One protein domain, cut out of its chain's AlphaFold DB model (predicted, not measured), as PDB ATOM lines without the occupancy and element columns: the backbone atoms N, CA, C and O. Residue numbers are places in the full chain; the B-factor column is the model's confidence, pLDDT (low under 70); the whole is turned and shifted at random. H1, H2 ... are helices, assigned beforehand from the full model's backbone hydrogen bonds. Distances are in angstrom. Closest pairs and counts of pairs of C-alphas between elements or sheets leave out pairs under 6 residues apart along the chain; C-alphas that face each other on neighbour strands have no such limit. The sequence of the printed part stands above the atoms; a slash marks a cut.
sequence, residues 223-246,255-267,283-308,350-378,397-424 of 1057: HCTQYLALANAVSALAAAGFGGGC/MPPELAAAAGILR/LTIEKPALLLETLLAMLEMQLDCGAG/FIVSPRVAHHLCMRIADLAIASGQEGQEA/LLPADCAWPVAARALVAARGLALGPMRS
ATOM      1  N   HIS A 223      14.868 -25.739  12.977       89.50
ATOM      2  CA  HIS A 223      14.207 -24.422  12.989       89.50
ATOM      3  C   HIS A 223      14.670 -23.588  14.186       89.50
ATOM      4  O   HIS A 223      14.840 -22.375  14.065       89.50
ATOM      5  N   CYS A 224      14.918 -24.227  15.331       89.31
ATOM      6  CA  CYS A 224      15.362 -23.567  16.552       89.31
ATOM      7  C   CYS A 224      16.784 -23.019  16.404       89.31
ATOM      8  O   CYS A 224      17.038 -21.890  16.821       89.31
ATOM      9  N   THR A 225      17.702 -23.763  15.776       88.50
ATOM     10  CA  THR A 225      19.079 -23.261  15.574       88.50
ATOM     11  C   THR A 225      19.105 -22.100  14.577       88.50
ATOM     12  O   THR A 225      19.759 -21.090  14.836       88.50
ATOM     13  N   GLN A 226      18.330 -22.183  13.486       91.50
ATOM     14  CA  GLN A 226      18.144 -21.060  12.556       91.50
ATOM     15  C   GLN A 226      17.557 -19.826  13.253       91.50
ATOM     16  O   GLN A 226      18.046 -18.714  13.050       91.50
ATOM     17  N   TYR A 227      16.529 -20.012  14.088       89.69
ATOM     18  CA  TYR A 227      15.921 -18.928  14.858       89.69
ATOM     19  C   TYR A 227      16.929 -18.282  15.810       89.69
ATOM     20  O   TYR A 227      17.001 -17.059  15.879       89.69
ATOM     21  N   LEU A 228      17.734 -19.083  16.512       87.00
ATOM     22  CA  LEU A 228      18.750 -18.579  17.433       87.00
ATOM     23  C   LEU A 228      19.824 -17.762  16.699       87.00
ATOM     24  O   LEU A 228      20.146 -16.655  17.128       87.00
ATOM     25  N   ALA A 229      20.339 -18.261  15.571       88.88
ATOM     26  CA  ALA A 229      21.304 -17.531  14.746       88.88
ATOM     27  C   ALA A 229      20.721 -16.207  14.223       88.88
ATOM     28  O   ALA A 229      21.371 -15.163  14.289       88.88
ATOM     29  N   LEU A 230      19.464 -16.233  13.768       89.94
ATOM     30  CA  LEU A 230      18.730 -15.046  13.335       89.94
ATOM     31  C   LEU A 230      18.548 -14.034  14.477       89.94
ATOM     32  O   LEU A 230      18.843 -12.854  14.297       89.94
ATOM     33  N   ALA A 231      18.086 -14.479  15.647       86.06
ATOM     34  CA  ALA A 231      17.871 -13.628  16.815       86.06
ATOM     35  C   ALA A 231      19.180 -12.979  17.289       86.06
ATOM     36  O   ALA A 231      19.201 -11.784  17.596       86.06
ATOM     37  N   ASN A 232      20.281 -13.731  17.273       84.19
ATOM     38  CA  ASN A 232      21.616 -13.234  17.597       84.19
ATOM     39  C   ASN A 232      22.091 -12.170  16.599       84.19
ATOM     40  O   ASN A 232      22.521 -11.092  17.012       84.19
ATOM     41  N   ALA A 233      21.960 -12.423  15.294       87.12
ATOM     42  CA  ALA A 233      22.340 -11.463  14.260       87.12
ATOM     43  C   ALA A 233      21.517 -10.167  14.333       87.12
ATOM     44  O   ALA A 233      22.054  -9.067  14.218       87.12
ATOM     45  N   VAL A 234      20.209 -10.280  14.574       85.94
ATOM     46  CA  VAL A 234      19.302  -9.129  14.704       85.94
ATOM     47  C   VAL A 234      19.604  -8.337  15.971       85.94
ATOM     48  O   VAL A 234      19.597  -7.110  15.941       85.94
ATOM     49  N   SER A 235      19.938  -9.020  17.066       82.31
ATOM     50  CA  SER A 235      20.385  -8.372  18.301       82.31
ATOM     51  C   SER A 235      21.713  -7.640  18.102       82.31
ATOM     52  O   SER A 235      21.851  -6.509  18.563       82.31
ATOM     53  N   ALA A 236      22.657  -8.224  17.351       83.62
ATOM     54  CA  ALA A 236      23.916  -7.573  16.989       83.62
ATOM     55  C   ALA A 236      23.683  -6.317  16.127       83.62
ATOM     56  O   ALA A 236      24.212  -5.250  16.436       83.62
ATOM     57  N   LEU A 237      22.819  -6.402  15.110       84.75
ATOM     58  CA  LEU A 237      22.419  -5.249  14.293       84.75
ATOM     59  C   LEU A 237      21.734  -4.161  15.130       84.75
ATOM     60  O   LEU A 237      22.025  -2.972  14.975       84.75
ATOM     61  N   ALA A 238      20.845  -4.552  16.043       82.44
ATOM     62  CA  ALA A 238      20.154  -3.626  16.927       82.44
ATOM     63  C   ALA A 238      21.115  -2.923  17.894       82.44
ATOM     64  O   ALA A 238      21.021  -1.704  18.051       82.44
ATOM     65  N   ALA A 239      22.055  -3.662  18.489       80.12
ATOM     66  CA  ALA A 239      23.091  -3.128  19.374       80.12
ATOM     67  C   ALA A 239      24.042  -2.160  18.652       80.12
ATOM     68  O   ALA A 239      24.517  -1.195  19.248       80.12
ATOM     69  N   ALA A 240      24.273  -2.372  17.356       80.94
ATOM     70  CA  ALA A 240      25.055  -1.468  16.523       80.94
ATOM     71  C   ALA A 240      24.271  -0.232  16.030       80.94
ATOM     72  O   ALA A 240      24.818   0.614  15.326       80.94
ATOM     73  N   GLY A 241      22.986  -0.099  16.383       80.56
ATOM     74  CA  GLY A 241      22.140   1.022  15.956       80.56
ATOM     75  C   GLY A 241      21.529   0.861  14.561       80.56
ATOM     76  O   GLY A 241      20.799   1.738  14.111       80.56
ATOM     77  N   PHE A 242      21.724  -0.288  13.912       76.75
ATOM     78  CA  PHE A 242      21.050  -0.650  12.660       76.75
ATOM     79  C   PHE A 242      19.639  -1.216  12.915       76.75
ATOM     80  O   PHE A 242      18.977  -1.643  11.974       76.75
ATOM     81  N   GLY A 243      19.207  -1.199  14.191       66.75
ATOM     82  CA  GLY A 243      17.957  -1.665  14.824       66.75
ATOM     83  C   GLY A 243      16.638  -1.057  14.372       66.75
ATOM     84  O   GLY A 243      15.596  -1.708  14.424       66.75
ATOM     85  N   GLY A 244      16.659   0.240  14.075       56.56
ATOM     86  CA  GLY A 244      15.485   1.085  14.264       56.56
ATOM     87  C   GLY A 244      14.915   1.631  12.968       56.56
ATOM     88  O   GLY A 244      15.551   2.445  12.302       56.56
ATOM     89  N   GLY A 245      13.673   1.255  12.660       52.41
ATOM     90  CA  GLY A 245      12.804   2.063  11.813       52.41
ATOM     91  C   GLY A 245      12.456   3.352  12.555       52.41
ATOM     92  O   GLY A 245      11.497   3.390  13.315       52.41
ATOM     93  N   CYS A 246      13.252   4.404  12.367       42.94
ATOM     94  CA  CYS A 246      12.939   5.740  12.886       42.94
ATOM     95  C   CYS A 246      11.893   6.489  12.037       42.94
ATOM     96  O   CYS A 246      11.635   7.659  12.294       42.94
ATOM     97  N   MET A 255      10.130  -7.647  10.619       53.28
ATOM     98  CA  MET A 255      10.108  -8.895  11.356       53.28
ATOM     99  C   MET A 255       8.732  -9.032  12.004       53.28
ATOM    100  O   MET A 255       8.159  -8.022  12.430       53.28
ATOM    101  N   PRO A 256       8.209 -10.263  12.107       52.53
ATOM    102  CA  PRO A 256       7.030 -10.526  12.910       52.53
ATOM    103  C   PRO A 256       7.201  -9.900  14.310       52.53
ATOM    104  O   PRO A 256       8.309  -9.954  14.865       52.53
ATOM    105  N   PRO A 257       6.159  -9.271  14.879       56.00
ATOM    106  CA  PRO A 257       6.227  -8.602  16.181       56.00
ATOM    107  C   PRO A 257       6.752  -9.512  17.306       56.00
ATOM    108  O   PRO A 257       7.335  -9.032  18.274       56.00
ATOM    109  N   GLU A 258       6.638 -10.829  17.154       53.97
ATOM    110  CA  GLU A 258       7.168 -11.842  18.062       53.97
ATOM    111  C   GLU A 258       8.708 -11.888  18.057       53.97
ATOM    112  O   GLU A 258       9.339 -11.993  19.107       53.97
ATOM    113  N   LEU A 259       9.334 -11.756  16.882       56.28
ATOM    114  CA  LEU A 259      10.793 -11.680  16.726       56.28
ATOM    115  C   LEU A 259      11.339 -10.332  17.210       56.28
ATOM    116  O   LEU A 259      12.404 -10.272  17.823       56.28
ATOM    117  N   ALA A 260      10.581  -9.257  16.981       61.69
ATOM    118  CA  ALA A 260      10.866  -7.939  17.536       61.69
ATOM    119  C   ALA A 260      10.855  -7.952  19.074       61.69
ATOM    120  O   ALA A 260      11.761  -7.414  19.714       61.69
ATOM    121  N   ALA A 261       9.859  -8.617  19.669       60.97
ATOM    122  CA  ALA A 261       9.744  -8.782  21.111       60.97
ATOM    123  C   ALA A 261      10.891  -9.630  21.686       60.97
ATOM    124  O   ALA A 261      11.479  -9.243  22.694       60.97
ATOM    125  N   ALA A 262      11.270 -10.729  21.024       55.50
ATOM    126  CA  ALA A 262      12.396 -11.571  21.439       55.50
ATOM    127  C   ALA A 262      13.743 -10.824  21.408       55.50
ATOM    128  O   ALA A 262      14.522 -10.911  22.358       55.50
ATOM    129  N   ALA A 263      13.994 -10.014  20.373       58.75
ATOM    130  CA  ALA A 263      15.158  -9.125  20.331       58.75
ATOM    131  C   ALA A 263      15.112  -8.062  21.448       58.75
ATOM    132  O   ALA A 263      16.145  -7.691  22.004       58.75
ATOM    133  N   GLY A 264      13.914  -7.601  21.821       59.78
ATOM    134  CA  GLY A 264      13.692  -6.719  22.968       59.78
ATOM    135  C   GLY A 264      14.028  -7.362  24.320       59.78
ATOM    136  O   GLY A 264      14.557  -6.676  25.193       59.78
ATOM    137  N   ILE A 265      13.787  -8.669  24.484       59.38
ATOM    138  CA  ILE A 265      14.147  -9.432  25.696       59.38
ATOM    139  C   ILE A 265      15.673  -9.514  25.847       59.38
ATOM    140  O   ILE A 265      16.190  -9.279  26.936       59.38
ATOM    141  N   LEU A 266      16.404  -9.747  24.752       56.44
ATOM    142  CA  LEU A 266      17.876  -9.769  24.750       56.44
ATOM    143  C   LEU A 266      18.511  -8.384  24.993       56.44
ATOM    144  O   LEU A 266      19.667  -8.294  25.400       56.44
ATOM    145  N   ARG A 267      17.767  -7.294  24.765       58.69
ATOM    146  CA  ARG A 267      18.260  -5.906  24.819       58.69
ATOM    147  C   ARG A 267      18.219  -5.266  26.219       58.69
ATOM    148  O   ARG A 267      18.790  -4.195  26.408       58.69
ATOM    149  N   LEU A 283      26.252 -10.253  28.239       48.81
ATOM    150  CA  LEU A 283      26.038 -10.515  26.804       48.81
ATOM    151  C   LEU A 283      26.844  -9.630  25.832       48.81
ATOM    152  O   LEU A 283      26.430  -9.388  24.695       48.81
ATOM    153  N   THR A 284      28.036  -9.168  26.207       52.16
ATOM    154  CA  THR A 284      29.062  -8.910  25.189       52.16
ATOM    155  C   THR A 284      29.519 -10.261  24.666       52.16
ATOM    156  O   THR A 284      30.505 -10.812  25.138       52.16
ATOM    157  N   ILE A 285      28.788 -10.834  23.705       57.25
ATOM    158  CA  ILE A 285      29.407 -11.820  22.824       57.25
ATOM    159  C   ILE A 285      30.578 -11.064  22.202       57.25
ATOM    160  O   ILE A 285      30.363 -10.165  21.391       57.25
ATOM    161  N   GLU A 286      31.793 -11.358  22.664       65.19
ATOM    162  CA  GLU A 286      33.018 -10.617  22.328       65.19
ATOM    163  C   GLU A 286      33.288 -10.597  20.818       65.19
ATOM    164  O   GLU A 286      34.097  -9.817  20.327       65.19
ATOM    165  N   LYS A 287      32.579 -11.443  20.064       79.69
ATOM    166  CA  LYS A 287      32.760 -11.655  18.634       79.69
ATOM    167  C   LYS A 287      31.420 -11.537  17.888       79.69
ATOM    168  O   LYS A 287      30.902 -12.546  17.413       79.69
ATOM    169  N   PRO A 288      30.833 -10.330  17.744       81.62
ATOM    170  CA  PRO A 288      29.620 -10.130  16.940       81.62
ATOM    171  C   PRO A 288      29.796 -10.594  15.485       81.62
ATOM    172  O   PRO A 288      28.841 -11.062  14.871       81.62
ATOM    173  N   ALA A 289      31.024 -10.529  14.959       85.69
ATOM    174  CA  ALA A 289      31.383 -11.039  13.640       85.69
ATOM    175  C   ALA A 289      31.049 -12.528  13.478       85.69
ATOM    176  O   ALA A 289      30.397 -12.903  12.509       85.69
ATOM    177  N   LEU A 290      31.389 -13.344  14.481       83.31
ATOM    178  CA  LEU A 290      31.179 -14.789  14.466       83.31
ATOM    179  C   LEU A 290      29.693 -15.144  14.284       83.31
ATOM    180  O   LEU A 290      29.352 -16.009  13.482       83.31
ATOM    181  N   LEU A 291      28.797 -14.425  14.969       85.19
ATOM    182  CA  LEU A 291      27.345 -14.635  14.889       85.19
ATOM    183  C   LEU A 291      26.792 -14.314  13.497       85.19
ATOM    184  O   LEU A 291      25.955 -15.045  12.962       85.19
ATOM    185  N   LEU A 292      27.256 -13.204  12.914       90.19
ATOM    186  CA  LEU A 292      26.875 -12.802  11.564       90.19
ATOM    187  C   LEU A 292      27.402 -13.812  10.545       90.19
ATOM    188  O   LEU A 292      26.664 -14.224   9.655       90.19
ATOM    189  N   GLU A 293      28.638 -14.277  10.708       88.19
ATOM    190  CA  GLU A 293      29.239 -15.304   9.862       88.19
ATOM    191  C   GLU A 293      28.505 -16.644   9.936       88.19
ATOM    192  O   GLU A 293      28.334 -17.282   8.893       88.19
ATOM    193  N   THR A 294      28.023 -17.049  11.121       86.50
ATOM    194  CA  THR A 294      27.196 -18.258  11.273       86.50
ATOM    195  C   THR A 294      25.917 -18.140  10.453       86.50
ATOM    196  O   THR A 294      25.581 -19.036   9.680       86.50
ATOM    197  N   LEU A 295      25.199 -17.021  10.601       91.94
ATOM    198  CA  LEU A 295      23.948 -16.792   9.887       91.94
ATOM    199  C   LEU A 295      24.179 -16.734   8.373       91.94
ATOM    200  O   LEU A 295      23.442 -17.359   7.611       91.94
ATOM    201  N   LEU A 296      25.200 -15.996   7.931       92.06
ATOM    202  CA  LEU A 296      25.545 -15.885   6.516       92.06
ATOM    203  C   LEU A 296      25.908 -17.245   5.928       92.06
ATOM    204  O   LEU A 296      25.454 -17.561   4.835       92.06
ATOM    205  N   ALA A 297      26.632 -18.082   6.666       88.06
ATOM    206  CA  ALA A 297      26.907 -19.445   6.242       88.06
ATOM    207  C   ALA A 297      25.638 -20.293   6.108       88.06
ATOM    208  O   ALA A 297      25.472 -20.983   5.106       88.06
ATOM    209  N   MET A 298      24.726 -20.227   7.088       90.31
ATOM    210  CA  MET A 298      23.417 -20.892   7.011       90.31
ATOM    211  C   MET A 298      22.651 -20.479   5.751       90.31
ATOM    212  O   MET A 298      22.095 -21.337   5.065       90.31
ATOM    213  N   LEU A 299      22.658 -19.188   5.414       91.31
ATOM    214  CA  LEU A 299      22.009 -18.665   4.211       91.31
ATOM    215  C   LEU A 299      22.717 -19.097   2.919       91.31
ATOM    216  O   LEU A 299      22.041 -19.535   1.990       91.31
ATOM    217  N   GLU A 300      24.049 -19.018   2.863       89.06
ATOM    218  CA  GLU A 300      24.874 -19.491   1.737       89.06
ATOM    219  C   GLU A 300      24.579 -20.975   1.438       89.06
ATOM    220  O   GLU A 300      24.230 -21.327   0.313       89.06
ATOM    221  N   MET A 301      24.561 -21.829   2.468       84.94
ATOM    222  CA  MET A 301      24.215 -23.251   2.335       84.94
ATOM    223  C   MET A 301      22.804 -23.491   1.791       84.94
ATOM    224  O   MET A 301      22.592 -24.385   0.969       84.94
ATOM    225  N   GLN A 302      21.819 -22.715   2.250       87.56
ATOM    226  CA  GLN A 302      20.441 -22.833   1.764       87.56
ATOM    227  C   GLN A 302      20.323 -22.443   0.287       87.56
ATOM    228  O   GLN A 302      19.572 -23.075  -0.460       87.56
ATOM    229  N   LEU A 303      21.076 -21.430  -0.147       85.88
ATOM    230  CA  LEU A 303      21.134 -21.012  -1.546       85.88
ATOM    231  C   LEU A 303      21.758 -22.090  -2.436       85.88
ATOM    232  O   LEU A 303      21.200 -22.398  -3.494       85.88
ATOM    233  N   ASP A 304      22.843 -22.712  -1.979       81.44
ATOM    234  CA  ASP A 304      23.535 -23.772  -2.716       81.44
ATOM    235  C   ASP A 304      22.677 -25.045  -2.842       81.44
ATOM    236  O   ASP A 304      22.647 -25.690  -3.893       81.44
ATOM    237  N   CYS A 305      21.877 -25.374  -1.821       78.38
ATOM    238  CA  CYS A 305      20.967 -26.526  -1.864       78.38
ATOM    239  C   CYS A 305      19.746 -26.323  -2.782       78.38
ATOM    240  O   CYS A 305      19.183 -27.298  -3.288       78.38
ATOM    241  N   GLY A 306      19.302 -25.077  -2.978       67.94
ATOM    242  CA  GLY A 306      18.060 -24.761  -3.691       67.94
ATOM    243  C   GLY A 306      18.173 -24.750  -5.220       67.94
ATOM    244  O   GLY A 306      17.195 -25.055  -5.906       67.94
ATOM    245  N   ALA A 307      19.347 -24.423  -5.769       61.78
ATOM    246  CA  ALA A 307      19.507 -24.135  -7.198       61.78
ATOM    247  C   ALA A 307      19.330 -25.363  -8.116       61.78
ATOM    248  O   ALA A 307      18.750 -25.245  -9.194       61.78
ATOM    249  N   GLY A 308      19.776 -26.550  -7.694       58.91
ATOM    250  CA  GLY A 308      19.805 -27.745  -8.554       58.91
ATOM    251  C   GLY A 308      18.484 -28.514  -8.679       58.91
ATOM    252  O   GLY A 308      18.347 -29.355  -9.558       58.91
ATOM    253  N   PHE A 350      14.509 -22.122   5.001       88.88
ATOM    254  CA  PHE A 350      14.919 -21.179   6.028       88.88
ATOM    255  C   PHE A 350      13.698 -20.522   6.684       88.88
ATOM    256  O   PHE A 350      12.727 -20.193   6.000       88.88
ATOM    257  N   ILE A 351      13.764 -20.292   7.998       90.75
ATOM    258  CA  ILE A 351      12.630 -19.824   8.813       90.75
ATOM    259  C   ILE A 351      12.046 -18.470   8.377       90.75
ATOM    260  O   ILE A 351      10.849 -18.232   8.534       90.75
ATOM    261  N   VAL A 352      12.862 -17.577   7.808       89.88
ATOM    262  CA  VAL A 352      12.386 -16.310   7.227       89.88
ATOM    263  C   VAL A 352      12.272 -16.409   5.719       89.88
ATOM    264  O   VAL A 352      13.058 -17.099   5.080       89.88
ATOM    265  N   SER A 353      11.325 -15.674   5.131       90.56
ATOM    266  CA  SER A 353      11.167 -15.638   3.675       90.56
ATOM    267  C   SER A 353      12.446 -15.147   2.970       90.56
ATOM    268  O   SER A 353      13.194 -14.347   3.545       90.56
ATOM    269  N   PRO A 354      12.685 -15.532   1.698       91.00
ATOM    270  CA  PRO A 354      13.862 -15.085   0.950       91.00
ATOM    271  C   PRO A 354      14.008 -13.561   0.887       91.00
ATOM    272  O   PRO A 354      15.118 -13.037   0.907       91.00
ATOM    273  N   ARG A 355      12.882 -12.835   0.853       90.69
ATOM    274  CA  ARG A 355      12.864 -11.369   0.843       90.69
ATOM    275  C   ARG A 355      13.352 -10.782   2.169       90.69
ATOM    276  O   ARG A 355      14.140  -9.842   2.155       90.69
ATOM    277  N   VAL A 356      12.913 -11.337   3.300       90.19
ATOM    278  CA  VAL A 356      13.382 -10.913   4.633       90.19
ATOM    279  C   VAL A 356      14.862 -11.248   4.802       90.19
ATOM    280  O   VAL A 356      15.626 -10.386   5.228       90.19
ATOM    281  N   ALA A 357      15.290 -12.443   4.383       92.31
ATOM    282  CA  ALA A 357      16.703 -12.820   4.376       92.31
ATOM    283  C   ALA A 357      17.551 -11.860   3.520       92.31
ATOM    284  O   ALA A 357      18.627 -11.452   3.944       92.31
ATOM    285  N   HIS A 358      17.050 -11.433   2.355       92.75
ATOM    286  CA  HIS A 358      17.758 -10.492   1.484       92.75
ATOM    287  C   HIS A 358      17.949  -9.136   2.172       92.75
ATOM    288  O   HIS A 358      19.064  -8.616   2.210       92.75
ATOM    289  N   HIS A 359      16.887  -8.580   2.766       91.50
ATOM    290  CA  HIS A 359      16.980  -7.326   3.518       91.50
ATOM    291  C   HIS A 359      17.918  -7.442   4.722       91.50
ATOM    292  O   HIS A 359      18.692  -6.522   4.979       91.50
ATOM    293  N   LEU A 360      17.890  -8.574   5.427       92.50
ATOM    294  CA  LEU A 360      18.797  -8.841   6.538       92.50
ATOM    295  C   LEU A 360      20.258  -8.848   6.075       92.50
ATOM    296  O   LEU A 360      21.073  -8.134   6.651       92.50
ATOM    297  N   CYS A 361      20.578  -9.562   4.995       95.19
ATOM    298  CA  CYS A 361      21.914  -9.555   4.400       95.19
ATOM    299  C   CYS A 361      22.365  -8.143   3.994       95.19
ATOM    300  O   CYS A 361      23.482  -7.741   4.305       95.19
ATOM    301  N   MET A 362      21.492  -7.348   3.367       94.94
ATOM    302  CA  MET A 362      21.810  -5.957   3.020       94.94
ATOM    303  C   MET A 362      22.120  -5.103   4.262       94.94
ATOM    304  O   MET A 362      23.038  -4.288   4.227       94.94
ATOM    305  N   ARG A 363      21.418  -5.319   5.385       92.50
ATOM    306  CA  ARG A 363      21.700  -4.628   6.656       92.50
ATOM    307  C   ARG A 363      22.991  -5.086   7.322       92.50
ATOM    308  O   ARG A 363      23.694  -4.257   7.889       92.50
ATOM    309  N   ILE A 364      23.315  -6.375   7.238       94.62
ATOM    310  CA  ILE A 364      24.606  -6.903   7.694       94.62
ATOM    311  C   ILE A 364      25.743  -6.260   6.896       94.62
ATOM    312  O   ILE A 364      26.720  -5.810   7.488       94.62
ATOM    313  N   ALA A 365      25.581  -6.136   5.575       95.44
ATOM    314  CA  ALA A 365      26.534  -5.425   4.732       95.44
ATOM    315  C   ALA A 365      26.648  -3.941   5.116       95.44
ATOM    316  O   ALA A 365      27.762  -3.445   5.248       95.44
ATOM    317  N   ASP A 366      25.530  -3.241   5.348       93.81
ATOM    318  CA  ASP A 366      25.539  -1.843   5.804       93.81
ATOM    319  C   ASP A 366      26.306  -1.663   7.125       93.81
ATOM    320  O   ASP A 366      27.137  -0.760   7.225       93.81
ATOM    321  N   LEU A 367      26.046  -2.524   8.119       92.88
ATOM    322  CA  LEU A 367      26.753  -2.517   9.404       92.88
ATOM    323  C   LEU A 367      28.251  -2.730   9.206       92.88
ATOM    324  O   LEU A 367      29.065  -1.996   9.764       92.88
ATOM    325  N   ALA A 368      28.616  -3.745   8.430       93.81
ATOM    326  CA  ALA A 368      30.004  -4.102   8.214       93.81
ATOM    327  C   ALA A 368      30.762  -2.990   7.471       93.81
ATOM    328  O   ALA A 368      31.831  -2.583   7.913       93.81
ATOM    329  N   ILE A 369      30.160  -2.398   6.436       94.19
ATOM    330  CA  ILE A 369      30.718  -1.241   5.721       94.19
ATOM    331  C   ILE A 369      30.904  -0.044   6.662       94.19
ATOM    332  O   ILE A 369      31.976   0.556   6.679       94.19
ATOM    333  N   ALA A 370      29.890   0.295   7.464       91.38
ATOM    334  CA  ALA A 370      29.994   1.395   8.422       91.38
ATOM    335  C   ALA A 370      31.088   1.136   9.471       91.38
ATOM    336  O   ALA A 370      31.850   2.037   9.803       91.38
ATOM    337  N   SER A 371      31.213  -0.113   9.930       91.31
ATOM    338  CA  SER A 371      32.245  -0.519  10.890       91.31
ATOM    339  C   SER A 371      33.656  -0.324  10.329       91.31
ATOM    340  O   SER A 371      34.525   0.204  11.021       91.31
ATOM    341  N   GLY A 372      33.888  -0.695   9.065       90.94
ATOM    342  CA  GLY A 372      35.187  -0.481   8.423       90.94
ATOM    343  C   GLY A 372      35.494   0.995   8.148       90.94
ATOM    344  O   GLY A 372      36.633   1.417   8.330       90.94
ATOM    345  N   GLN A 373      34.487   1.802   7.789       90.38
ATOM    346  CA  GLN A 373      34.644   3.252   7.594       90.38
ATOM    347  C   GLN A 373      34.987   3.984   8.902       90.38
ATOM    348  O   GLN A 373      35.912   4.790   8.933       90.38
ATOM    349  N   GLU A 374      34.304   3.667  10.004       88.25
ATOM    350  CA  GLU A 374      34.617   4.255  11.316       88.25
ATOM    351  C   GLU A 374      35.992   3.791  11.835       88.25
ATOM    352  O   GLU A 374      36.740   4.582  12.416       88.25
ATOM    353  N   GLY A 375      36.372   2.530  11.579       85.81
ATOM    354  CA  GLY A 375      37.705   2.010  11.904       85.81
ATOM    355  C   GLY A 375      38.833   2.770  11.198       85.81
ATOM    356  O   GLY A 375      39.884   3.022  11.792       85.81
ATOM    357  N   GLN A 376      38.599   3.202   9.958       83.94
ATOM    358  CA  GLN A 376      39.534   4.025   9.195       83.94
ATOM    359  C   GLN A 376      39.693   5.430   9.793       83.94
ATOM    360  O   GLN A 376      40.818   5.906   9.968       83.94
ATOM    361  N   GLU A 377      38.586   6.095  10.134       83.25
ATOM    362  CA  GLU A 377      38.619   7.425  10.752       83.25
ATOM    363  C   GLU A 377      39.359   7.403  12.097       83.25
ATOM    364  O   GLU A 377      40.140   8.311  12.395       83.25
ATOM    365  N   ALA A 378      39.178   6.333  12.879       81.81
ATOM    366  CA  ALA A 378      39.863   6.138  14.152       81.81
ATOM    367  C   ALA A 378      41.383   5.935  14.001       81.81
ATOM    368  O   ALA A 378      42.140   6.376  14.864       81.81
ATOM    369  N   LEU A 397      30.395  -1.604  16.931       84.88
ATOM    370  CA  LEU A 397      30.777  -1.924  15.561       84.88
ATOM    371  C   LEU A 397      31.521  -3.258  15.477       84.88
ATOM    372  O   LEU A 397      32.019  -3.777  16.479       84.88
ATOM    373  N   LEU A 398      31.593  -3.802  14.265       89.00
ATOM    374  CA  LEU A 398      32.459  -4.937  13.976       89.00
ATOM    375  C   LEU A 398      33.936  -4.505  14.017       89.00
ATOM    376  O   LEU A 398      34.247  -3.375  13.633       89.00
ATOM    377  N   PRO A 399      34.850  -5.394  14.439       89.12
ATOM    378  CA  PRO A 399      36.277  -5.208  14.211       89.12
ATOM    379  C   PRO A 399      36.577  -4.878  12.737       89.12
ATOM    380  O   PRO A 399      35.963  -5.432  11.821       89.12
ATOM    381  N   ALA A 400      37.497  -3.942  12.493       87.31
ATOM    382  CA  ALA A 400      37.774  -3.461  11.139       87.31
ATOM    383  C   ALA A 400      38.300  -4.579  10.217       87.31
ATOM    384  O   ALA A 400      37.966  -4.620   9.037       87.31
ATOM    385  N   ASP A 401      39.062  -5.524  10.763       86.88
ATOM    386  CA  ASP A 401      39.625  -6.678  10.063       86.88
ATOM    387  C   ASP A 401      38.565  -7.664   9.542       86.88
ATOM    388  O   ASP A 401      38.763  -8.264   8.487       86.88
ATOM    389  N   CYS A 402      37.410  -7.786  10.206       89.50
ATOM    390  CA  CYS A 402      36.323  -8.668   9.761       89.50
ATOM    391  C   CYS A 402      35.210  -7.945   8.983       89.50
ATOM    392  O   CYS A 402      34.386  -8.591   8.330       89.50
ATOM    393  N   ALA A 403      35.194  -6.609   8.992       92.19
ATOM    394  CA  ALA A 403      34.200  -5.801   8.291       92.19
ATOM    395  C   ALA A 403      34.123  -6.135   6.791       92.19
ATOM    396  O   ALA A 403      33.038  -6.352   6.246       92.19
ATOM    397  N   TRP A 404      35.269  -6.223   6.111       92.06
ATOM    398  CA  TRP A 404      35.293  -6.457   4.665       92.06
ATOM    399  C   TRP A 404      34.795  -7.863   4.287       92.06
ATOM    400  O   TRP A 404      33.861  -7.954   3.481       92.06
ATOM    401  N   PRO A 405      35.313  -8.960   4.886       90.56
ATOM    402  CA  PRO A 405      34.808 -10.306   4.611       90.56
ATOM    403  C   PRO A 405      33.316 -10.473   4.920       90.56
ATOM    404  O   PRO A 405      32.586 -11.041   4.103       90.56
ATOM    405  N   VAL A 406      32.835  -9.946   6.053       92.69
ATOM    406  CA  VAL A 406      31.417 -10.038   6.443       92.69
ATOM    407  C   VAL A 406      30.527  -9.295   5.446       92.69
ATOM    408  O   VAL A 406      29.515  -9.845   5.005       92.69
ATOM    409  N   ALA A 407      30.914  -8.085   5.028       94.81
ATOM    410  CA  ALA A 407      30.175  -7.323   4.024       94.81
ATOM    411  C   ALA A 407      30.119  -8.047   2.671       94.81
ATOM    412  O   ALA A 407      29.043  -8.170   2.082       94.81
ATOM    413  N   ALA A 408      31.255  -8.567   2.192       93.19
ATOM    414  CA  ALA A 408      31.329  -9.295   0.928       93.19
ATOM    415  C   ALA A 408      30.421 -10.535   0.939       93.19
ATOM    416  O   ALA A 408      29.625 -10.726   0.018       93.19
ATOM    417  N   ARG A 409      30.478 -11.342   2.006       92.25
ATOM    418  CA  ARG A 409      29.618 -12.524   2.189       92.25
ATOM    419  C   ARG A 409      28.139 -12.166   2.229       92.25
ATOM    420  O   ARG A 409      27.331 -12.775   1.529       92.25
ATOM    421  N   ALA A 410      27.788 -11.138   2.997       95.12
ATOM    422  CA  ALA A 410      26.415 -10.673   3.105       95.12
ATOM    423  C   ALA A 410      25.851 -10.238   1.748       95.12
ATOM    424  O   ALA A 410      24.745 -10.634   1.381       95.12
ATOM    425  N   LEU A 411      26.626  -9.500   0.955       95.88
ATOM    426  CA  LEU A 411      26.202  -9.105  -0.384       95.88
ATOM    427  C   LEU A 411      26.111 -10.299  -1.348       95.88
ATOM    428  O   LEU A 411      25.144 -10.387  -2.101       95.88
ATOM    429  N   VAL A 412      27.030 -11.266  -1.298       93.44
ATOM    430  CA  VAL A 412      26.924 -12.495  -2.112       93.44
ATOM    431  C   VAL A 412      25.653 -13.282  -1.775       93.44
ATOM    432  O   VAL A 412      24.911 -13.662  -2.685       93.44
ATOM    433  N   ALA A 413      25.332 -13.450  -0.488       93.00
ATOM    434  CA  ALA A 413      24.087 -14.082  -0.058       93.00
ATOM    435  C   ALA A 413      22.852 -13.276  -0.509       93.00
ATOM    436  O   ALA A 413      21.898 -13.839  -1.049       93.00
ATOM    437  N   ALA A 414      22.879 -11.943  -0.370       95.06
ATOM    438  CA  ALA A 414      21.810 -11.063  -0.849       95.06
ATOM    439  C   ALA A 414      21.578 -11.216  -2.364       95.06
ATOM    440  O   ALA A 414      20.426 -11.298  -2.805       95.06
ATOM    441  N   ARG A 415      22.655 -11.310  -3.153       94.25
ATOM    442  CA  ARG A 415      22.614 -11.567  -4.599       94.25
ATOM    443  C   ARG A 415      21.989 -12.924  -4.912       94.25
ATOM    444  O   ARG A 415      21.088 -12.988  -5.747       94.25
ATOM    445  N   GLY A 416      22.423 -13.993  -4.241       91.62
ATOM    446  CA  GLY A 416      21.871 -15.338  -4.438       91.62
ATOM    447  C   GLY A 416      20.368 -15.409  -4.143       91.62
ATOM    448  O   GLY A 416      19.611 -16.002  -4.913       91.62
ATOM    449  N   LEU A 417      19.907 -14.718  -3.094       92.50
ATOM    450  CA  LEU A 417      18.485 -14.614  -2.744       92.50
ATOM    451  C   LEU A 417      17.661 -13.895  -3.818       92.50
ATOM    452  O   LEU A 417      16.583 -14.369  -4.192       92.50
ATOM    453  N   ALA A 418      18.184 -12.777  -4.331       91.12
ATOM    454  CA  ALA A 418      17.526 -11.976  -5.359       91.12
ATOM    455  C   ALA A 418      17.435 -12.718  -6.704       91.12
ATOM    456  O   ALA A 418      16.394 -12.679  -7.362       91.12
ATOM    457  N   LEU A 419      18.500 -13.426  -7.099       89.38
ATOM    458  CA  LEU A 419      18.565 -14.138  -8.380       89.38
ATOM    459  C   LEU A 419      17.888 -15.516  -8.359       89.38
ATOM    460  O   LEU A 419      17.455 -15.978  -9.415       89.38
ATOM    461  N   GLY A 420      17.784 -16.157  -7.192       87.62
ATOM    462  CA  GLY A 420      17.201 -17.490  -7.031       87.62
ATOM    463  C   GLY A 420      15.752 -17.461  -6.518       87.62
ATOM    464  O   GLY A 420      14.837 -17.212  -7.313       87.62
ATOM    465  N   PRO A 421      15.500 -17.727  -5.219       83.25
ATOM    466  CA  PRO A 421      14.149 -17.948  -4.689       83.25
ATOM    467  C   PRO A 421      13.165 -16.788  -4.909       83.25
ATOM    468  O   PRO A 421      11.981 -17.015  -5.150       83.25
ATOM    469  N   MET A 422      13.624 -15.535  -4.849       83.94
ATOM    470  CA  MET A 422      12.738 -14.384  -5.079       83.94
ATOM    471  C   MET A 422      12.266 -14.311  -6.536       83.94
ATOM    472  O   MET A 422      11.115 -13.966  -6.819       83.94
ATOM    473  N   ARG A 423      13.144 -14.668  -7.480       82.69
ATOM    474  CA  ARG A 423      12.831 -14.655  -8.911       82.69
ATOM    475  C   ARG A 423      11.877 -15.784  -9.288       82.69
ATOM    476  O   ARG A 423      10.961 -15.551 -10.080       82.69
ATOM    477  N   SER A 424      12.054 -16.978  -8.719       81.50
ATOM    478  CA  SER A 424      11.136 -18.101  -8.949       81.50
ATOM    479  C   SER A 424       9.732 -17.800  -8.416       81.50
ATOM    480  O   SER A 424       8.759 -18.041  -9.129       81.50
TER     481      SER A 424
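AT A GLANCE: This is residues 223 to 246, 255 to 267, 283 to 308, 350 to 378 and 397 to 424 of the 1057 residues of an uncharacterized protein of Gonium pectorale (UniProt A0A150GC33). Three long helices, H3, H4 and H5, form an up-and-down bundle, each running against the one before. H1 packs on H3 and H4, and H2 crosses H1. The printed part, 120 residues with six named helices, is all helix. It is compact, radius of gyration of the C-alphas 14.0 A, spanning 45 by 31 by 27 A.

IN THESE COORDINATES: Find H1, residues 224 to 242, beginning at C-alpha 224, (15.362, -23.567, 16.552). Then come H2, 257 to 266; H3, 288 to 308; H4, 354 to 378, 36.1 A long; H5, 400 to 419; and H6, 421 to 424, its last C-alpha at (11.136, -18.101, -8.949).

HOW THE PARTS SIT: The hub H4 touches H5, closest at C-alphas Ala 365 and Ala 407, 4.2 A. H1 touches H3, closest at C-alphas Ala 233 and Leu 292, 5.4 A. In H2 and H4 every O i to N i+4 pair is within hydrogen-bond range.

THE WHOLE: Cuts follow residues 246, 267, 308 and 378, with C-alpha gaps of 15.0, 9.3, 16.7 and 12.2 A. pLDDT is under 70 in 24 residues.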